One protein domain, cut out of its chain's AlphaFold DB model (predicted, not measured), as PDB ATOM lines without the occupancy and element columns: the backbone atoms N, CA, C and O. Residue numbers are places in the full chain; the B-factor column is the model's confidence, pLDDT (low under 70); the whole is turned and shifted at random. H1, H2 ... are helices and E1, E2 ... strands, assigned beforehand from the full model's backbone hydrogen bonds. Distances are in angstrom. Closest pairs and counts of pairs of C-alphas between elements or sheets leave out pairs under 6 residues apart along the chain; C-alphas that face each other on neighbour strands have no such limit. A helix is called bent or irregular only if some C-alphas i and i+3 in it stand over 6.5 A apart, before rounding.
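AT A GLANCE: This is residues 13 to 28 and 36 to 172 of the 172 residues of the protein "Hydrogenase maturation factor HypA" of Candidatus Verstraetearchaeota archaeon (UniProt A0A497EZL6). The model has two lobes set end to end along one long axis: a larger one, in which a twisted five-stranded sheet has the long helix H1 packed slantwise on one face and H2 next to H1 and E4, and a smaller one, a little sheet of three short strands with a loose excursion that holds the short helices H3 and H4. Two passages of the chain join the lobes, one where E4 runs on into E5 and one where E7 leads back to E8. The printed part has 153 residues with four named helices and eight named strands, in the order E1 E2 H1 E3 H2 E4 E5 E6 H3 H4 E7 E8, and the class is mixed, helices and strands. The large sheet has the order E1 E2 E8 E3 E4 and is mixed; the small one has the order E6 E5 E7 and is antiparallel. The whole is only just loose, close to compact, with a radius of gyration of the C-alphas of 18.1 A, and elongated, spanning 56 by 35 by 22 A.

HOW THE PARTS SIT: E1, residues 13 to 17, and E2, residues 20 to 24, form an antiparallel hairpin, with N 14 and O 22 at 2.9 A. E2 is also antiparallel to E8, residues 163 to 171, with N 168 and O 21 at 2.9 A. E8 is antiparallel to E3, residues 64 to 73, with N 66 and O 169 at 2.8 A. E3 is parallel to the edge strand E4, residues 100 to 106, with N 70 and O 102 at 2.8 A. This sheet is twisted. H1, residues 38 to 59, is on it at a height over the sheet of 9.4 A, over E8 and E3, and slantwise to the strands, at 45 degrees to E8 on the local plane; the closest C-alphas of H1 and E8 are those of Ala 53 and Ile 168, 6.5 A apart. H2, residues 80 to 90, is on the sheet too, the C-alphas of Lys 84 and Leu 101 in E4 being closest at 7.1 A. With H1 and H2 on one face, the sheet and helices make two layers. H1 and H2 touch at a steep tilt of 54 degrees and run the same way, their closest C-alphas, Glu 42 and Leu 83, 4.9 A apart. E3, H2 and E4 form a strand-helix-strand unit, two parallel neighbour strands with a helix between them in the chain, with a right-handed crossover. E4 runs on into E5, residues 109 to 112, at 18 degrees. E5 forms a hairpin with E6, residues 118 to 120, with N 110 and O 119 at 2.9 A, and is antiparallel to E7, residues 155 to 159, with N 158 and O 109 at 2.8 A. H3, residues 131 to 134, and H4, residues 138 to 144, are close but not clearly touching, the C-alphas of Ile 134 and Leu 140 being closest at 6.3 A; neither is on a sheet. E6, H3, H4 and E7 form a split strand-helix-strand unit, with E5 between its strands and a right-handed crossover. Every O i to N i+4 pair is within hydrogen-bond range in H1 and H2; H4 has 0 of 3 such pairs but 3 of 4 O i to N i+3 pairs, and H3 is too short for an i+4 pair.

IN THESE COORDINATES: E1 begins at C-alpha 13, (97.219, 87.835, 23.083). H1 measures 32.5 A, E3 27.7 A, H2 15.0 A and E4 19.4 A. H4 is irregular, but only just: C-alphas 139 and 142 are 6.8 A apart. E8 measures 24.9 A and ends at C-alpha 171, (107.000, 83.067, 11.108).

THE WHOLE: The two C-alphas farthest apart, those of Lys 63 and Cys 150, are 55.9 A apart. Residues 29 to 35 are not printed, and C-alphas 28 and 36 are 21.0 A apart across this cut. Of the links that are printed whole, none is long. The mean pLDDT of the printed part is 78.3; it is under 70 at residues 13 to 28, 36 to 40 and 122 to 143.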
ATOM      1  N   ILE A  13      96.269  87.801  24.195       44.94
ATOM      2  CA  ILE A  13      97.219  87.835  23.083       44.94
ATOM      3  C   ILE A  13      97.498  89.305  22.781       44.94
ATOM      4  O   ILE A  13      96.754  89.956  22.042       44.94
ATOM      5  N   ILE A  14      98.578  89.841  23.339       44.84
ATOM      6  CA  ILE A  14      99.022  91.200  23.037       44.84
ATOM      7  C   ILE A  14      99.908  91.115  21.786       44.84
ATOM      8  O   ILE A  14     101.065  90.690  21.824       44.84
ATOM      9  N   LYS A  15      99.336  91.481  20.632       47.19
ATOM     10  CA  LYS A  15     100.071  91.611  19.363       47.19
ATOM     11  C   LYS A  15     101.025  92.798  19.460       47.19
ATOM     12  O   LYS A  15     100.561  93.931  19.518       47.19
ATOM     13  N   ASN A  16     102.334  92.551  19.427       43.81
ATOM     14  CA  ASN A  16     103.322  93.635  19.380       43.81
ATOM     15  C   ASN A  16     103.796  93.882  17.934       43.81
ATOM     16  O   ASN A  16     103.905  95.022  17.499       43.81
ATOM     17  N   THR A  17     103.986  92.815  17.140       44.84
ATOM     18  CA  THR A  17     104.253  92.857  15.682       44.84
ATOM     19  C   THR A  17     103.726  91.575  15.003       44.84
ATOM     20  O   THR A  17     103.372  90.634  15.712       44.84
ATOM     21  N   PRO A  18     103.682  91.459  13.655       54.25
ATOM     22  CA  PRO A  18     103.240  90.231  12.972       54.25
ATOM     23  C   PRO A  18     104.036  88.968  13.348       54.25
ATOM     24  O   PRO A  18     103.549  87.858  13.157       54.25
ATOM     25  N   THR A  19     105.250  89.126  13.876       39.56
ATOM     26  CA  THR A  19     106.187  88.040  14.199       39.56
ATOM     27  C   THR A  19     106.397  87.817  15.702       39.56
ATOM     28  O   THR A  19     107.027  86.827  16.070       39.56
ATOM     29  N   HIS A  20     105.851  88.683  16.569       40.06
ATOM     30  CA  HIS A  20     106.021  88.613  18.027       40.06
ATOM     31  C   HIS A  20     104.666  88.683  18.736       40.06
ATOM     32  O   HIS A  20     103.974  89.709  18.670       40.06
ATOM     33  N   TYR A  21     104.317  87.611  19.444       49.69
ATOM     34  CA  TYR A  21     103.070  87.500  20.191       49.69
ATOM     35  C   TYR A  21     103.379  87.337  21.674       49.69
ATOM     36  O   TYR A  21     104.003  86.364  22.088       49.69
ATOM     37  N   PHE A  22     102.898  88.278  22.479       35.81
ATOM     38  CA  PHE A  22     102.917  88.147  23.927       35.81
ATOM     39  C   PHE A  22     101.643  87.421  24.329       35.81
ATOM     40  O   PHE A  22     100.544  87.812  23.934       35.81
ATOM     41  N   ALA A  23     101.791  86.352  25.093       40.09
ATOM     42  CA  ALA A  23     100.684  85.718  25.780       40.09
ATOM     43  C   ALA A  23     101.082  85.727  27.245       40.09
ATOM     44  O   ALA A  23     102.125  85.184  27.566       40.09
ATOM     45  N   THR A  24     100.314  86.369  28.119       29.42
ATOM     46  CA  THR A  24     100.553  86.284  29.563       29.42
ATOM     47  C   THR A  24      99.547  85.321  30.159       29.42
ATOM     48  O   THR A  24      98.342  85.539  30.051       29.42
ATOM     49  N   TYR A  25     100.033  84.253  30.790       42.53
ATOM     50  CA  TYR A  25      99.191  83.315  31.521       42.53
ATOM     51  C   TYR A  25      99.330  83.571  33.030       42.53
ATOM     52  O   TYR A  25     100.436  83.533  33.561       42.53
ATOM     53  N   LYS A  26      98.223  83.781  33.752       35.09
ATOM     54  CA  LYS A  26      98.205  83.745  35.227       35.09
ATOM     55  C   LYS A  26      97.689  82.382  35.704       35.09
ATOM     56  O   LYS A  26      96.494  82.132  35.689       35.09
ATOM     57  N   GLN A  27      98.638  81.519  36.086       32.84
ATOM     58  CA  GLN A  27      98.528  80.264  36.855       32.84
ATOM     59  C   GLN A  27      97.462  79.227  36.429       32.84
ATOM     60  O   GLN A  27      96.293  79.321  36.796       32.84
ATOM     61  N   VAL A  28      97.851  78.201  35.649       31.50
ATOM     62  CA  VAL A  28      97.057  76.961  35.566       31.50
ATOM     63  C   VAL A  28      97.489  76.170  36.788       31.50
ATOM     64  O   VAL A  28      98.666  75.828  36.901       31.50
ATOM     65  N   ALA A  36     105.767  59.959  41.159       44.53
ATOM     66  CA  ALA A  36     106.973  59.586  41.890       44.53
ATOM     67  C   ALA A  36     108.280  59.640  41.061       44.53
ATOM     68  O   ALA A  36     109.263  58.998  41.426       44.53
ATOM     69  N   SER A  37     108.324  60.381  39.949       50.31
ATOM     70  CA  SER A  37     109.527  60.548  39.130       50.31
ATOM     71  C   SER A  37     109.629  61.963  38.562       50.31
ATOM     72  O   SER A  37     108.718  62.449  37.893       50.31
ATOM     73  N   LYS A  38     110.780  62.598  38.815       52.59
ATOM     74  CA  LYS A  38     111.138  63.952  38.369       52.59
ATOM     75  C   LYS A  38     110.794  64.148  36.889       52.59
ATOM     76  O   LYS A  38     109.874  64.873  36.569       52.59
ATOM     77  N   HIS A  39     111.342  63.293  36.026       59.88
ATOM     78  CA  HIS A  39     111.161  63.332  34.570       59.88
ATOM     79  C   HIS A  39     109.714  63.462  34.053       59.88
ATOM     80  O   HIS A  39     109.513  64.044  32.992       59.88
ATOM     81  N   VAL A  40     108.702  62.939  34.759       67.94
ATOM     82  CA  VAL A  40     107.295  63.064  34.333       67.94
ATOM     83  C   VAL A  40     106.735  64.458  34.643       67.94
ATOM     84  O   VAL A  40     105.927  64.976  33.870       67.94
ATOM     85  N   HIS A  41     107.186  65.090  35.730       76.81
ATOM     86  CA  HIS A  41     106.784  66.437  36.125       76.81
ATOM     87  C   HIS A  41     107.232  67.474  35.090       76.81
ATOM     88  O   HIS A  41     106.379  68.140  34.498       76.81
ATOM     89  N   GLU A  42     108.531  67.565  34.785       84.12
ATOM     90  CA  GLU A  42     109.017  68.537  33.798       84.12
ATOM     91  C   GLU A  42     108.513  68.236  32.382       84.12
ATOM     92  O   GLU A  42     108.172  69.166  31.651       84.12
ATOM     93  N   ALA A  43     108.364  66.961  32.005       84.62
ATOM     94  CA  ALA A  43     107.785  66.608  30.711       84.62
ATOM     95  C   ALA A  43     106.330  67.074  30.571       84.62
ATOM     96  O   ALA A  43     105.941  67.567  29.512       84.62
ATOM     97  N   SER A  44     105.528  66.982  31.637       87.38
ATOM     98  CA  SER A  44     104.153  67.491  31.621       87.38
ATOM     99  C   SER A  44     104.096  69.016  31.459       87.38
ATOM    100  O   SER A  44     103.233  69.538  30.750       87.38
ATOM    101  N   ILE A  45     105.051  69.737  32.055       88.56
ATOM    102  CA  ILE A  45     105.179  71.191  31.920       88.56
ATOM    103  C   ILE A  45     105.591  71.549  30.491       88.56
ATOM    104  O   ILE A  45     104.920  72.366  29.857       88.56
ATOM    105  N   ALA A  46     106.632  70.902  29.959       92.12
ATOM    106  CA  ALA A  46     107.086  71.088  28.582       92.12
ATOM    107  C   ALA A  46     105.951  70.835  27.581       92.12
ATOM    108  O   ALA A  46     105.691  71.673  26.718       92.12
ATOM    109  N   TYR A  47     105.215  69.732  27.745       90.88
ATOM    110  CA  TYR A  47     104.070  69.410  26.899       90.88
ATOM    111  C   TYR A  47     103.032  70.537  26.897       90.88
ATOM    112  O   TYR A  47     102.635  71.005  25.831       90.88
ATOM    113  N   ASN A  48     102.632  71.024  28.075       88.00
ATOM    114  CA  ASN A  48     101.655  72.107  28.183       88.00
ATOM    115  C   ASN A  48     102.148  73.406  27.525       88.00
ATOM    116  O   ASN A  48     101.383  74.044  26.802       88.00
ATOM    117  N   ILE A  49     103.421  73.774  27.716       91.56
ATOM    118  CA  ILE A  49     104.043  74.939  27.063       91.56
ATOM    119  C   ILE A  49     103.942  74.821  25.536       91.56
ATOM    120  O   ILE A  49     103.498  75.760  24.869       91.56
ATOM    121  N   ILE A  50     104.299  73.658  24.984       92.19
ATOM    122  CA  ILE A  50     104.257  73.385  23.541       92.19
ATOM    123  C   ILE A  50     102.819  73.463  23.021       92.19
ATOM    124  O   ILE A  50     102.566  74.135  22.023       92.19
ATOM    125  N   GLN A  51     101.851  72.841  23.705       91.00
ATOM    126  CA  GLN A  51     100.443  72.882  23.291       91.00
ATOM    127  C   GLN A  51      99.883  74.310  23.273       91.00
ATOM    128  O   GLN A  51      99.179  74.688  22.333       91.00
ATOM    129  N   ILE A  52     100.224  75.125  24.277       86.81
ATOM    130  CA  ILE A  52      99.852  76.545  24.316       86.81
ATOM    131  C   ILE A  52     100.446  77.274  23.109       86.81
ATOM    132  O   ILE A  52      99.723  77.979  22.402       86.81
ATOM    133  N   ALA A  53     101.736  77.076  22.838       89.50
ATOM    134  CA  ALA A  53     102.422  77.753  21.748       89.50
ATOM    135  C   ALA A  53     101.859  77.371  20.370       89.50
ATOM    136  O   ALA A  53     101.568  78.252  19.562       89.50
ATOM    137  N   ILE A  54     101.624  76.077  20.127       90.81
ATOM    138  CA  ILE A  54     101.014  75.563  18.891       90.81
ATOM    139  C   ILE A  54      99.618  76.146  18.690       90.81
ATOM    140  O   ILE A  54      99.286  76.588  17.587       90.81
ATOM    141  N   LYS A  55      98.799  76.181  19.745       87.06
ATOM    142  CA  LYS A  55      97.454  76.756  19.679       87.06
ATOM    143  C   LYS A  55      97.502  78.230  19.266       87.06
ATOM    144  O   LYS A  55      96.841  78.604  18.300       87.06
ATOM    145  N   VAL A  56      98.320  79.044  19.941       84.44
ATOM    146  CA  VAL A  56      98.478  80.478  19.632       84.44
ATOM    147  C   VAL A  56      99.003  80.683  18.208       84.44
ATOM    148  O   VAL A  56      98.483  81.522  17.471       84.44
ATOM    149  N   ALA A  57      99.999  79.903  17.788       87.12
ATOM    150  CA  ALA A  57     100.567  79.978  16.446       87.12
ATOM    151  C   ALA A  57      99.532  79.621  15.362       87.12
ATOM    152  O   ALA A  57      99.414  80.330  14.361       87.12
ATOM    153  N   THR A  58      98.735  78.575  15.591       88.44
ATOM    154  CA  THR A  58      97.682  78.121  14.671       88.44
ATOM    155  C   THR A  58      96.568  79.161  14.538       88.44
ATOM    156  O   THR A  58      96.177  79.506  13.423       88.44
ATOM    157  N   GLU A  59      96.093  79.718  15.658       86.31
ATOM    158  CA  GLU A  59      95.078  80.785  15.679       86.31
ATOM    159  C   GLU A  59      95.548  82.044  14.922       86.31
ATOM    160  O   GLU A  59      94.738  82.748  14.317       86.31
ATOM    161  N   ASN A  60      96.863  82.287  14.875       82.56
ATOM    162  CA  ASN A  60      97.476  83.390  14.131       82.56
ATOM    163  C   ASN A  60      98.002  82.996  12.738       82.56
ATOM    164  O   ASN A  60      98.682  83.798  12.098       82.56
ATOM    165  N   LYS A  61      97.658  81.801  12.233       89.25
ATOM    166  CA  LYS A  61      98.047  81.298  10.900       89.25
ATOM    167  C   LYS A  61      99.563  81.300  10.653       89.25
ATOM    168  O   LYS A  61     100.007  81.476   9.520       89.25
ATOM    169  N   ALA A  62     100.359  81.117  11.702       89.94
ATOM    170  CA  ALA A  62     101.801  80.988  11.572       89.94
ATOM    171  C   ALA A  62     102.181  79.664  10.892       89.94
ATOM    172  O   ALA A  62     101.547  78.633  11.110       89.94
ATOM    173  N   LYS A  63     103.261  79.678  10.107       90.88
ATOM    174  CA  LYS A  63     103.851  78.478   9.497       90.88
ATOM    175  C   LYS A  63     104.750  77.711  10.461       90.88
ATOM    176  O   LYS A  63     104.814  76.490  10.389       90.88
ATOM    177  N   LYS A  64     105.479  78.425  11.323       93.31
ATOM    178  CA  LYS A  64     106.429  77.837  12.281       93.31
ATOM    179  C   LYS A  64     106.606  78.706  13.520       93.31
ATOM    180  O   LYS A  64     106.446  79.928  13.446       93.31
ATOM    181  N   ILE A  65     106.995  78.070  14.618       94.81
ATOM    182  CA  ILE A  65     107.410  78.717  15.861       94.81
ATOM    183  C   ILE A  65     108.939  78.768  15.879       94.81
ATOM    184  O   ILE A  65     109.600  77.762  15.642       94.81
ATOM    185  N   ASN A  66     109.492  79.955  16.119       92.44
ATOM    186  CA  ASN A  66     110.934  80.194  16.174       92.44
ATOM    187  C   ASN A  66     111.457  80.136  17.613       92.44
ATOM    188  O   ASN A  66     112.558  79.649  17.845       92.44
ATOM    189  N   ARG A  67     110.682  80.642  18.580       94.88
ATOM    190  CA  ARG A  67     111.091  80.705  19.985       94.88
ATOM    191  C   ARG A  67     109.885  80.742  20.910       94.88
ATOM    192  O   ARG A  67     108.892  81.406  20.615       94.88
ATOM    193  N   ILE A  68     109.992  80.059  22.043       94.38
ATOM    194  CA  ILE A  68     109.030  80.107  23.142       94.38
ATOM    195  C   ILE A  68     109.794  80.569  24.377       94.38
ATOM    196  O   ILE A  68     110.723  79.899  24.816       94.38
ATOM    197  N   THR A  69     109.428  81.722  24.932       93.19
ATOM    198  CA  THR A  69     110.034  82.237  26.164       93.19
ATOM    199  C   THR A  69     109.085  82.021  27.329       93.19
ATOM    200  O   THR A  69     107.941  82.473  27.284       93.19
ATOM    201  N   ILE A  70     109.563  81.350  28.373       91.81
ATOM    202  CA  ILE A  70     108.849  81.144  29.630       91.81
ATOM    203  C   ILE A  70     109.511  81.916  30.769       91.81
ATOM    204  O   ILE A  70     110.722  82.150  30.764       91.81
ATOM    205  N   VAL A  71     108.712  82.269  31.767       90.19
ATOM    206  CA  VAL A  71     109.169  82.833  33.035       90.19
ATOM    207  C   VAL A  71     108.968  81.783  34.118       90.19
ATOM    208  O   VAL A  71     107.865  81.260  34.276       90.19
ATOM    209  N   VAL A  72     110.046  81.471  34.836       89.25
ATOM    210  CA  VAL A  72     110.092  80.451  35.884       89.25
ATOM    211  C   VAL A  72     110.607  81.086  37.167       89.25
ATOM    212  O   VAL A  72     111.748  81.537  37.251       89.25
ATOM    213  N   GLY A  73     109.755  81.118  38.179       88.19
ATOM    214  CA  GLY A  73     110.104  81.533  39.523       88.19
ATOM    215  C   GLY A  73     110.873  80.443  40.261       88.19
ATOM    216  O   GLY A  73     110.559  79.258  40.132       88.19
ATOM    217  N   GLU A  74     111.863  80.847  41.055       85.25
ATOM    218  CA  GLU A  74     112.773  79.952  41.779       85.25
ATOM    219  C   GLU A  74     112.047  78.967  42.719       85.25
ATOM    220  O   GLU A  74     112.514  77.845  42.907       85.25
ATOM    221  N   LEU A  75     110.865  79.322  43.240       81.44
ATOM    222  CA  LEU A  75     110.070  78.454  44.125       81.44
ATOM    223  C   LEU A  75     109.336  77.324  43.400       81.44
ATOM    224  O   LEU A  75     108.719  76.494  44.062       81.44
ATOM    225  N   ASN A  76     109.381  77.274  42.066       80.00
ATOM    226  CA  ASN A  76     108.906  76.099  41.337       80.00
ATOM    227  C   ASN A  76     109.909  74.942  41.405       80.00
ATOM    228  O   ASN A  76     109.547  73.818  41.081       80.00
ATOM    229  N   PHE A  77     111.163  75.215  41.796       78.25
ATOM    230  CA  PHE A  77     112.241  74.229  41.916       78.25
ATOM    231  C   PHE A  77     112.456  73.354  40.671       78.25
ATOM    232  O   PHE A  77     113.023  72.274  40.787       78.25
ATOM    233  N   LEU A  78     112.047  73.818  39.485       82.25
ATOM    234  CA  LEU A  78     112.116  73.020  38.263       82.25
ATOM    235  C   LEU A  78     113.552  72.638  37.920       82.25
ATOM    236  O   LEU A  78     114.462  73.471  37.939       82.25
ATOM    237  N   ASP A  79     113.732  71.390  37.496       86.12
ATOM    238  CA  ASP A  79     114.949  70.996  36.808       86.12
ATOM    239  C   ASP A  79     114.930  71.515  35.375       86.12
ATOM    240  O   ASP A  79     114.295  70.959  34.480       86.12
ATOM    241  N   LEU A  80     115.631  72.626  35.167       89.19
ATOM    242  CA  LEU A  80     115.680  73.296  33.875       89.19
ATOM    243  C   LEU A  80     116.322  72.428  32.790       89.19
ATOM    244  O   LEU A  80     115.962  72.572  31.626       89.19
ATOM    245  N   GLU A  81     117.245  71.535  33.146       89.94
ATOM    246  CA  GLU A  81     117.885  70.641  32.178       89.94
ATOM    247  C   GLU A  81     116.926  69.519  31.775       89.94
ATOM    248  O   GLU A  81     116.760  69.252  30.585       89.94
ATOM    249  N   ALA A  82     116.200  68.937  32.735       87.69
ATOM    250  CA  ALA A  82     115.133  67.982  32.436       87.69
ATOM    251  C   ALA A  82     114.002  68.617  31.606       87.69
ATOM    252  O   ALA A  82     113.492  67.987  30.679       87.69
ATOM    253  N   LEU A  83     113.636  69.870  31.900       91.00
ATOM    254  CA  LEU A  83     112.628  70.618  31.148       91.00
ATOM    255  C   LEU A  83     113.065  70.879  29.704       91.00
ATOM    256  O   LEU A  83     112.277  70.649  28.789       91.00
ATOM    257  N   LYS A  84     114.306  71.336  29.491       93.88
ATOM    258  CA  LYS A  84     114.872  71.539  28.147       93.88
ATOM    259  C   LYS A  84     114.909  70.235  27.364       93.88
ATOM    260  O   LYS A  84     114.427  70.200  26.239       93.88
ATOM    261  N   PHE A  85     115.396  69.161  27.982       92.25
ATOM    262  CA  PHE A  85     115.431  67.844  27.356       92.25
ATOM    263  C   PHE A  85     114.029  67.377  26.941       92.25
ATOM    264  O   PHE A  85     113.812  66.963  25.804       92.25
ATOM    265  N   ALA A  86     113.051  67.477  27.844       91.81
ATOM    266  CA  ALA A  86     111.683  67.095  27.526       91.81
ATOM    267  C   ALA A  86     111.088  67.974  26.419       91.81
ATOM    268  O   ALA A  86     110.382  67.464  25.554       91.81
ATOM    269  N   PHE A  87     111.383  69.276  26.422       94.69
ATOM    270  CA  PHE A  87     110.973  70.185  25.360       94.69
ATOM    271  C   PHE A  87     111.538  69.752  24.004       94.69
ATOM    272  O   PHE A  87     110.758  69.582  23.075       94.69
ATOM    273  N   GLU A  88     112.847  69.506  23.907       94.81
ATOM    274  CA  GLU A  88     113.522  69.077  22.670       94.81
ATOM    275  C   GLU A  88     112.904  67.804  22.078       94.81
ATOM    276  O   GLU A  88     112.637  67.748  20.881       94.81
ATOM    277  N   VAL A  89     112.598  66.812  22.919       95.00
ATOM    278  CA  VAL A  89     111.956  65.565  22.476       95.00
ATOM    279  C   VAL A  89     110.505  65.795  22.040       95.00
ATOM    280  O   VAL A  89     110.044  65.224  21.056       95.00
ATOM    281  N   LEU A  90     109.752  66.618  22.772       94.56
ATOM    282  CA  LEU A  90     108.317  66.807  22.538       94.56
ATOM    283  C   LEU A  90     107.998  67.746  21.367       94.56
ATOM    284  O   LEU A  90     106.857  67.748  20.901       94.56
ATOM    285  N   VAL A  91     108.958  68.552  20.901       96.38
ATOM    286  CA  VAL A  91     108.759  69.407  19.721       96.38
ATOM    287  C   VAL A  91     108.939  68.669  18.395       96.38
ATOM    288  O   VAL A  91     108.521  69.203  17.363       96.38
ATOM    289  N   GLU A  92     109.517  67.466  18.389       93.25
ATOM    290  CA  GLU A  92     109.724  66.683  17.166       93.25
ATOM    291  C   GLU A  92     108.421  66.482  16.384       93.25
ATOM    292  O   GLU A  92     107.377  66.140  16.943       93.25
ATOM    293  N   ASN A  93     108.481  66.663  15.060       92.81
ATOM    294  CA  ASN A  93     107.333  66.544  14.157       92.81
ATOM    295  C   ASN A  93     106.183  67.524  14.469       92.81
ATOM    296  O   ASN A  93     105.025  67.276  14.119       92.81
ATOM    297  N   THR A  94     106.484  68.657  15.108       92.88
ATOM    298  CA  THR A  94     105.527  69.747  15.343       92.88
ATOM    299  C   THR A  94     105.964  71.031  14.635       92.88
ATOM    300  O   THR A  94     107.107  71.187  14.214       92.88
ATOM    301  N   MET A  95     105.083  72.035  14.563       93.06
ATOM    302  CA  MET A  95     105.460  73.365  14.057       93.06
ATOM    303  C   MET A  95     106.492  74.101  14.938       93.06
ATOM    304  O   MET A  95     106.948  75.183  14.562       93.06
ATOM    305  N   ALA A  96     106.831  73.536  16.102       95.25
ATOM    306  CA  ALA A  96     107.850  74.015  17.027       95.25
ATOM    307  C   ALA A  96     109.161  73.212  16.958       95.25
ATOM    308  O   ALA A  96     110.038  73.455  17.773       95.25
ATOM    309  N   GLU A  97     109.328  72.292  16.003       94.94
ATOM    310  CA  GLU A  97     110.488  71.382  15.922       94.94
ATOM    311  C   GLU A  97     111.853  72.090  15.954       94.94
ATOM    312  O   GLU A  97     112.830  71.549  16.456       94.94
ATOM    313  N   LYS A  98     111.923  73.324  15.443       93.94
ATOM    314  CA  LYS A  98     113.141  74.155  15.447       93.94
ATOM    315  C   LYS A  98     113.060  75.342  16.406       93.94
ATOM    316  O   LYS A  98     113.816  76.297  16.246       93.94
ATOM    317  N   ALA A  99     112.097  75.334  17.323       95.00
ATOM    318  CA  ALA A  99     111.897  76.430  18.251       95.00
ATOM    319  C   ALA A  99     112.948  76.396  19.363       95.00
ATOM    320  O   ALA A  99     113.240  75.346  19.927       95.00
ATOM    321  N   GLU A 100     113.469  77.562  19.729       96.00
ATOM    322  CA  GLU A 100     114.291  77.709  20.928       96.00
ATOM    323  C   GLU A 100     113.411  77.847  22.178       96.00
ATOM    324  O   GLU A 100     112.441  78.610  22.180       96.00
ATOM    325  N   LEU A 101     113.783  77.177  23.273       96.19
ATOM    326  CA  LEU A 101     113.195  77.424  24.589       96.19
ATOM    327  C   LEU A 101     114.005  78.491  25.340       96.19
ATOM    328  O   LEU A 101     115.106  78.237  25.830       96.19
ATOM    329  N   GLY A 102     113.447  79.694  25.460       95.69
ATOM    330  CA  GLY A 102     113.969  80.749  26.326       95.69
ATOM    331  C   GLY A 102     113.429  80.608  27.749       95.69
ATOM    332  O   GLY A 102     112.221  80.504  27.935       95.69
ATOM    333  N   ILE A 103     114.295  80.655  28.762       94.88
ATOM    334  CA  ILE A 103     113.887  80.598  30.174       94.88
ATOM    335  C   ILE A 103     114.374  81.859  30.886       94.88
ATOM    336  O   ILE A 103     115.574  82.130  30.929       94.88
ATOM    337  N   LYS A 104     113.442  82.624  31.458       93.69
ATOM    338  CA  LYS A 104     113.722  83.756  32.345       93.69
ATOM    339  C   LYS A 104     113.481  83.338  33.789       93.69
ATOM    340  O   LYS A 104     112.370  82.949  34.135       93.69
ATOM    341  N   LEU A 105     114.515  83.434  34.620       92.06
ATOM    342  CA  LEU A 105     114.418  83.090  36.035       92.06
ATOM    343  C   LEU A 105     114.009  84.300  36.869       92.06
ATOM    344  O   LEU A 105     114.575  85.382  36.715       92.06
ATOM    345  N   VAL A 106     113.043  84.097  37.765       90.50
ATOM    346  CA  VAL A 106     112.618  85.104  38.739       90.50
ATOM    347  C   VAL A 106     113.064  84.651  40.129       90.50
ATOM    348  O   VAL A 106     112.605  83.603  40.591       90.50
ATOM    349  N   PRO A 107     113.959  85.403  40.799       89.06
ATOM    350  CA  PRO A 107     114.412  85.045  42.135       89.06
ATOM    351  C   PRO A 107     113.244  85.135  43.104       89.06
ATOM    352  O   PRO A 107     112.380  86.005  42.960       89.06
ATOM    353  N   ALA A 108     113.230  84.265  44.100       87.75
ATOM    354  CA  ALA A 108     112.190  84.310  45.110       87.75
ATOM    355  C   ALA A 108     112.475  85.395  46.147       87.75
ATOM    356  O   ALA A 108     113.540  85.402  46.760       87.75
ATOM    357  N   LYS A 109     111.524  86.305  46.369       90.06
ATOM    358  CA  LYS A 109     111.595  87.336  47.412       90.06
ATOM    359  C   LYS A 109     110.471  87.172  48.404       90.06
ATOM    360  O   LYS A 109     109.340  86.832  48.052       90.06
ATOM    361  N   PHE A 110     110.782  87.502  49.644       89.81
ATOM    362  CA  PHE A 110     109.851  87.461  50.752       89.81
ATOM    363  C   PHE A 110     109.822  88.806  51.452       89.81
ATOM    364  O   PHE A 110     110.829  89.514  51.468       89.81
ATOM    365  N   LYS A 111     108.689  89.122  52.075       93.31
ATOM    366  CA  LYS A 111     108.523  90.294  52.933       93.31
ATOM    367  C   LYS A 111     108.003  89.880  54.292       93.31
ATOM    368  O   LYS A 111     106.965  89.230  54.393       93.31
ATOM    369  N   CYS A 112     108.702  90.263  55.354       94.00
ATOM    370  CA  CYS A 112     108.278  89.952  56.712       94.00
ATOM    371  C   CYS A 112     107.068  90.804  57.089       94.00
ATOM    372  O   CYS A 112     107.150  92.033  57.092       94.00
ATOM    373  N   LEU A 113     105.989  90.155  57.523       94.50
ATOM    374  CA  LEU A 113     104.778  90.842  57.976       94.50
ATOM    375  C   LEU A 113     104.961  91.506  59.352       94.50
ATOM    376  O   LEU A 113     104.226  92.425  59.696       94.50
ATOM    377  N   LYS A 114     105.970  91.084  60.129       95.81
ATOM    378  CA  LYS A 114     106.256  91.623  61.470       95.81
ATOM    379  C   LYS A 114     107.174  92.846  61.460       95.81
ATOM    380  O   LYS A 114     106.943  93.788  62.212       95.81
ATOM    381  N   CYS A 115     108.262  92.814  60.689       96.00
ATOM    382  CA  CYS A 115     109.287  93.867  60.725       96.00
ATOM    383  C   CYS A 115     109.521  94.580  59.387       96.00
ATOM    384  O   CYS A 115     110.339  95.500  59.346       96.00
ATOM    385  N   GLY A 116     108.841  94.153  58.317       95.25
ATOM    386  CA  GLY A 116     108.940  94.747  56.983       95.25
ATOM    387  C   GLY A 116     110.207  94.405  56.201       95.25
ATOM    388  O   GLY A 116     110.365  94.915  55.100       95.25
ATOM    389  N   GLU A 117     111.104  93.573  56.743       95.25
ATOM    390  CA  GLU A 117     112.326  93.159  56.043       95.25
ATOM    391  C   GLU A 117     111.988  92.403  54.759       95.25
ATOM    392  O   GLU A 117     111.197  91.457  54.802       95.25
ATOM    393  N   GLU A 118     112.635  92.774  53.657       94.06
ATOM    394  CA  GLU A 118     112.587  92.033  52.402       94.06
ATOM    395  C   GLU A 118     113.885  91.251  52.210       94.06
ATOM    396  O   GLU A 118     114.975  91.779  52.425       94.06
ATOM    397  N   TRP A 119     113.787  89.983  51.813       90.00
ATOM    398  CA  TRP A 119     114.966  89.169  51.531       90.00
ATOM    399  C   TRP A 119     114.737  88.226  50.358       90.00
ATOM    400  O   TRP A 119     113.615  87.801  50.086       90.00
ATOM    401  N   GLU A 120     115.828  87.894  49.676       86.94
ATOM    402  CA  GLU A 120     115.843  86.899  48.610       86.94
ATOM    403  C   GLU A 120     116.093  85.498  49.176       86.94
ATOM    404  O   GLU A 120     116.858  85.300  50.131       86.94
ATOM    405  N   PHE A 121     115.442  84.512  48.567       75.12
ATOM    406  CA  PHE A 121     115.809  83.118  48.710       75.12
ATOM    407  C   PHE A 121     117.226  82.926  48.184       75.12
ATOM    408  O   PHE A 121     117.644  83.526  47.199       75.12
ATOM    409  N   SER A 122     117.983  82.063  48.846       65.25
ATOM    410  CA  SER A 122     119.257  81.610  48.320       65.25
ATOM    411  C   SER A 122     119.297  80.110  48.512       65.25
ATOM    412  O   SER A 122     119.456  79.621  49.631       65.25
ATOM    413  N   SER A 123     119.122  79.386  47.410       55.16
ATOM    414  CA  SER A 123     119.187  77.922  47.355       55.16
ATOM    415  C   SER A 123     120.479  77.363  47.972       55.16
ATOM    416  O   SER A 123     120.454  76.298  48.582       55.16
ATOM    417  N   SER A 124     121.586  78.116  47.933       48.53
ATOM    418  CA  SER A 124     122.862  77.759  48.573       48.53
ATOM    419  C   SER A 124     122.892  77.921  50.101       48.53
ATOM    420  O   SER A 124     123.781  77.368  50.746       48.53
ATOM    421  N   LYS A 125     121.936  78.639  50.709       51.06
ATOM    422  CA  LYS A 125     121.833  78.807  52.172       51.06
ATOM    423  C   LYS A 125     120.932  77.769  52.850       51.06
ATOM    424  O   LYS A 125     120.948  77.683  54.078       51.06
ATOM    425  N   ILE A 126     120.185  76.961  52.093       54.84
ATOM    426  CA  ILE A 126     119.417  75.841  52.652       54.84
ATOM    427  C   ILE A 126     120.297  74.587  52.670       54.84
ATOM    428  O   ILE A 126     120.453  73.876  51.682       54.84
ATOM    429  N   MET A 127     120.894  74.335  53.833       41.91
ATOM    430  CA  MET A 127     121.729  73.168  54.111       41.91
ATOM    431  C   MET A 127     120.888  71.874  54.088       41.91
ATOM    432  O   MET A 127     119.968  71.743  54.884       41.91
ATOM    433  N   ASN A 128     121.236  70.947  53.184       51.06
ATOM    434  CA  ASN A 128     121.020  69.483  53.149       51.06
ATOM    435  C   ASN A 128     119.677  68.863  53.643       51.06
ATOM    436  O   ASN A 128     119.159  69.137  54.717       51.06
ATOM    437  N   ASN A 129     119.154  67.906  52.860       46.06
ATOM    438  CA  ASN A 129     117.926  67.101  53.054       46.06
ATOM    439  C   ASN A 129     116.558  67.817  53.004       46.06
ATOM    440  O   ASN A 129     115.565  67.153  52.703       46.06
ATOM    441  N   ALA A 130     116.470  69.132  53.229       52.38
ATOM    442  CA  ALA A 130     115.202  69.871  53.111       52.38
ATOM    443  C   ALA A 130     114.816  70.179  51.649       52.38
ATOM    444  O   ALA A 130     113.646  70.078  51.285       52.38
ATOM    445  N   VAL A 131     115.796  70.469  50.784       51.66
ATOM    446  CA  VAL A 131     115.567  70.867  49.377       51.66
ATOM    447  C   VAL A 131     114.795  69.797  48.593       51.66
ATOM    448  O   VAL A 131     113.846  70.115  47.881       51.66
ATOM    449  N   ASN A 132     115.115  68.515  48.810       47.94
ATOM    450  CA  ASN A 132     114.425  67.400  48.152       47.94
ATOM    451  C   ASN A 132     112.954  67.253  48.574       47.94
ATOM    452  O   ASN A 132     112.183  66.657  47.833       47.94
ATOM    453  N   LYS A 133     112.549  67.769  49.744       50.22
ATOM    454  CA  LYS A 133     111.142  67.768  50.185       50.22
ATOM    455  C   LYS A 133     110.390  69.009  49.700       50.22
ATOM    456  O   LYS A 133     109.227  68.910  49.319       50.22
ATOM    457  N   ILE A 134     111.067  70.156  49.672       53.12
ATOM    458  CA  ILE A 134     110.479  71.442  49.276       53.12
ATOM    459  C   ILE A 134     110.151  71.466  47.772       53.12
ATOM    460  O   ILE A 134     109.132  72.036  47.396       53.12
ATOM    461  N   HIS A 135     110.920  70.763  46.929       52.72
ATOM    462  CA  HIS A 135     110.640  70.630  45.488       52.72
ATOM    463  C   HIS A 135     109.225  70.097  45.181       52.72
ATOM    464  O   HIS A 135     108.672  70.382  44.124       52.72
ATOM    465  N   PHE A 136     108.614  69.335  46.094       51.03
ATOM    466  CA  PHE A 136     107.281  68.754  45.889       51.03
ATOM    467  C   PHE A 136     106.158  69.523  46.580       51.03
ATOM    468  O   PHE A 136     104.995  69.343  46.232       51.03
ATOM    469  N   THR A 137     106.493  70.354  47.565       56.72
ATOM    470  CA  THR A 137     105.517  71.079  48.387       56.72
ATOM    471  C   THR A 137     106.064  72.469  48.709       56.72
ATOM    472  O   THR A 137     106.567  72.708  49.812       56.72
ATOM    473  N   PRO A 138     106.006  73.411  47.747       56.41
ATOM    474  CA  PRO A 138     106.421  74.793  47.970       56.41
ATOM    475  C   PRO A 138     105.696  75.444  49.157       56.41
ATOM    476  O   PRO A 138     106.221  76.384  49.754       56.41
ATOM    477  N   GLU A 139     104.517  74.932  49.546       57.88
ATOM    478  CA  GLU A 139     103.795  75.394  50.733       57.88
ATOM    479  C   GLU A 139     104.551  75.131  52.046       57.88
ATOM    480  O   GLU A 139     104.343  75.863  53.007       57.88
ATOM    481  N   LEU A 140     105.465  74.153  52.095       63.28
ATOM    482  CA  LEU A 140     106.255  73.834  53.293       63.28
ATOM    483  C   LEU A 140     107.464  74.757  53.497       63.28
ATOM    484  O   LEU A 140     108.172  74.634  54.495       63.28
ATOM    485  N   ILE A 141     107.720  75.706  52.590       64.94
ATOM    486  CA  ILE A 141     108.860  76.623  52.724       64.94
ATOM    487  C   ILE A 141     108.766  77.489  53.992       64.94
ATOM    488  O   ILE A 141     109.791  77.899  54.536       64.94
ATOM    489  N   VAL A 142     107.549  77.712  54.500       62.91
ATOM    490  CA  VAL A 142     107.265  78.483  55.722       62.91
ATOM    491  C   VAL A 142     107.778  77.824  57.001       62.91
ATOM    492  O   VAL A 142     108.100  78.528  57.956       62.91
ATOM    493  N   ASP A 143     107.929  76.498  57.012       66.12
ATOM    494  CA  ASP A 143     108.447  75.773  58.177       66.12
ATOM    495  C   ASP A 143     109.975  75.881  58.290       66.12
ATOM    496  O   ASP A 143     110.547  75.733  59.375       66.12
ATOM    497  N   TYR A 144     110.642  76.163  57.168       70.12
ATOM    498  CA  TYR A 144     112.101  76.163  57.055       70.12
ATOM    499  C   TYR A 144     112.704  77.552  56.848       70.12
ATOM    500  O   TYR A 144     113.916  77.719  57.003       70.12
ATOM    501  N   LEU A 145     111.889  78.554  56.524       77.94
ATOM    502  CA  LEU A 145     112.339  79.912  56.269       77.94
ATOM    503  C   LEU A 145     111.895  80.848  57.393       77.94
ATOM    504  O   LEU A 145     110.750  80.831  57.828       77.94
ATOM    505  N   LYS A 146     112.818  81.690  57.858       84.38
ATOM    506  CA  LYS A 146     112.541  82.728  58.854       84.38
ATOM    507  C   LYS A 146     113.072  84.059  58.367       84.38
ATOM    508  O   LYS A 146     114.079  84.109  57.663       84.38
ATOM    509  N   CYS A 147     112.429  85.136  58.802       88.56
ATOM    510  CA  CYS A 147     112.927  86.480  58.572       88.56
ATOM    511  C   CYS A 147     114.342  86.612  59.172       88.56
ATOM    512  O   CYS A 147     114.495  86.445  60.388       88.56
ATOM    513  N   PRO A 148     115.361  86.979  58.376       89.25
ATOM    514  CA  PRO A 148     116.744  87.066  58.852       89.25
ATOM    515  C   PRO A 148     116.955  88.196  59.869       89.25
ATOM    516  O   PRO A 148     117.933  88.186  60.610       89.25
ATOM    517  N   ARG A 149     116.032  89.165  59.924       93.00
ATOM    518  CA  ARG A 149     116.119  90.332  60.806       93.00
ATOM    519  C   ARG A 149     115.450  90.131  62.163       93.00
ATOM    520  O   ARG A 149     116.003  90.545  63.175       93.00
ATOM    521  N   CYS A 150     114.247  89.556  62.204       93.62
ATOM    522  CA  CYS A 150     113.464  89.443  63.445       93.62
ATOM    523  C   CYS A 150     113.119  88.006  63.853       93.62
ATOM    524  O   CYS A 150     112.420  87.815  64.850       93.62
ATOM    525  N   ASN A 151     113.584  87.013  63.087       88.44
ATOM    526  CA  ASN A 151     113.344  85.585  63.307       88.44
ATOM    527  C   ASN A 151     111.854  85.181  63.318       88.44
ATOM    528  O   ASN A 151     111.508  84.115  63.822       88.44
ATOM    529  N   SER A 152     110.971  86.034  62.788       89.75
ATOM    530  CA  SER A 152     109.560  85.693  62.582       89.75
ATOM    531  C   SER A 152     109.406  84.712  61.420       89.75
ATOM    532  O   SER A 152     110.133  84.807  60.430       89.75
ATOM    533  N   ASN A 153     108.419  83.824  61.526       85.12
ATOM    534  CA  ASN A 153     107.980  82.940  60.444       85.12
ATOM    535  C   ASN A 153     106.829  83.568  59.632       85.12
ATOM    536  O   ASN A 153     106.322  82.961  58.699       85.12
ATOM    537  N   GLU A 154     106.390  84.776  59.998       88.62
ATOM    538  CA  GLU A 154     105.303  85.484  59.324       88.62
ATOM    539  C   GLU A 154     105.865  86.340  58.189       88.62
ATOM    540  O   GLU A 154     106.475  87.397  58.408       88.62
ATOM    541  N   PHE A 155     105.665  85.866  56.965       88.75
ATOM    542  CA  PHE A 155     106.079  86.555  55.755       88.75
ATOM    543  C   PHE A 155     105.186  86.201  54.573       88.75
ATOM    544  O   PHE A 155     104.547  85.151  54.540       88.75
ATOM    545  N   GLU A 156     105.165  87.089  53.592       88.88
ATOM    546  CA  GLU A 156     104.547  86.853  52.295       88.88
ATOM    547  C   GLU A 156     105.614  86.633  51.222       88.88
ATOM    548  O   GLU A 156     106.761  87.059  51.367       88.88
ATOM    549  N   ILE A 157     105.227  85.957  50.144       87.62
ATOM    550  CA  ILE A 157     106.070  85.745  48.967       87.62
ATOM    551  C   ILE A 157     105.731  86.844  47.963       87.62
ATOM    552  O   ILE A 157     104.603  86.892  47.477       87.62
ATOM    553  N   ILE A 158     106.701  87.707  47.661       91.56
ATOM    554  CA  ILE A 158     106.544  88.843  46.743       91.56
ATOM    555  C   ILE A 158     106.614  88.365  45.287       91.56
ATOM    556  O   ILE A 158     105.833  88.803  44.447       91.56
ATOM    557  N   ASN A 159     107.552  87.468  44.983       89.56
ATOM    558  CA  ASN A 159     107.767  86.873  43.663       89.56
ATOM    559  C   ASN A 159     108.503  85.524  43.805       89.56
ATOM    560  O   ASN A 159     108.854  85.108  44.911       89.56
ATOM    561  N   GLY A 160     108.732  84.831  42.691       85.38
ATOM    562  CA  GLY A 160     109.385  83.520  42.650       85.38
ATOM    563  C   GLY A 160     108.417  82.351  42.478       85.38
ATOM    564  O   GLY A 160     108.857  81.207  42.489       85.38
ATOM    565  N   LYS A 161     107.115  82.612  42.300       84.19
ATOM    566  CA  LYS A 161     106.072  81.599  42.017       84.19
ATOM    567  C   LYS A 161     105.672  81.535  40.542       84.19
ATOM    568  O   LYS A 161     104.711  80.864  40.183       84.19
ATOM    569  N   GLU A 162     106.347  82.286  39.688       88.94
ATOM    570  CA  GLU A 162     105.973  82.455  38.292       88.94
ATOM    571  C   GLU A 162     106.124  81.139  37.527       88.94
ATOM    572  O   GLU A 162     107.145  80.470  37.629       88.94
ATOM    573  N   LEU A 163     105.122  80.769  36.739       87.56
ATOM    574  CA  LEU A 163     105.262  79.748  35.708       87.56
ATOM    575  C   LEU A 163     104.294  80.083  34.582       87.56
ATOM    576  O   LEU A 163     103.094  79.816  34.675       87.56
ATOM    577  N   TYR A 164     104.805  80.731  33.541       84.12
ATOM    578  CA  TYR A 164     103.997  81.129  32.396       84.12
ATOM    579  C   TYR A 164     104.832  81.268  31.128       84.12
ATOM    580  O   TYR A 164     106.025  81.559  31.178       84.12
ATOM    581  N   VAL A 165     104.185  81.078  29.979       87.31
ATOM    582  CA  VAL A 165     104.720  81.524  28.686       87.31
ATOM    583  C   VAL A 165     104.605  83.041  28.661       87.31
ATOM    584  O   VAL A 165     103.555  83.547  29.027       87.31
ATOM    585  N   GLU A 166     105.672  83.745  28.302       87.50
ATOM    586  CA  GLU A 166     105.728  85.210  28.203       87.50
ATOM    587  C   GLU A 166     105.637  85.673  26.744       87.50
ATOM    588  O   GLU A 166     104.946  86.642  26.429       87.50
ATOM    589  N   ASN A 167     106.335  84.979  25.840       85.56
ATOM    590  CA  ASN A 167     106.424  85.354  24.431       85.56
ATOM    591  C   ASN A 167     106.534  84.115  23.536       85.56
ATOM    592  O   ASN A 167     107.234  83.157  23.871       85.56
ATOM    593  N   ILE A 168     105.859  84.159  22.388       89.00
ATOM    594  CA  ILE A 168     105.952  83.177  21.310       89.00
ATOM    595  C   ILE A 168     106.305  83.927  20.022       89.00
ATOM    596  O   ILE A 168     105.522  84.722  19.493       89.00
ATOM    597  N   GLU A 169     107.489  83.643  19.493       87.44
ATOM    598  CA  GLU A 169     107.974  84.203  18.236       87.44
ATOM    599  C   GLU A 169     107.679  83.234  17.098       87.44
ATOM    600  O   GLU A 169     107.981  82.040  17.183       87.44
ATOM    601  N   VAL A 170     107.102  83.740  16.010       88.50
ATOM    602  CA  VAL A 170     106.616  82.906  14.904       88.50
ATOM    603  C   VAL A 170     106.974  83.492  13.544       88.50
ATOM    604  O   VAL A 170     107.267  84.677  13.402       88.50
ATOM    605  N   THR A 171     106.911  82.649  12.515       83.75
ATOM    606  CA  THR A 171     107.000  83.067  11.108       83.75
ATOM    607  C   THR A 171     105.679  82.797  10.400       83.75
ATOM    608  O   THR A 171     105.126  81.706  10.548       83.75
ATOM    609  N   ILE A 172     105.202  83.767   9.616       83.56
ATOM    610  CA  ILE A 172     103.955  83.695   8.831       83.56
ATOM    611  C   ILE A 172     104.218  83.223   7.397       83.56
ATOM    612  O   ILE A 172     105.300  83.463   6.820       83.56
TER     613      ILE A 172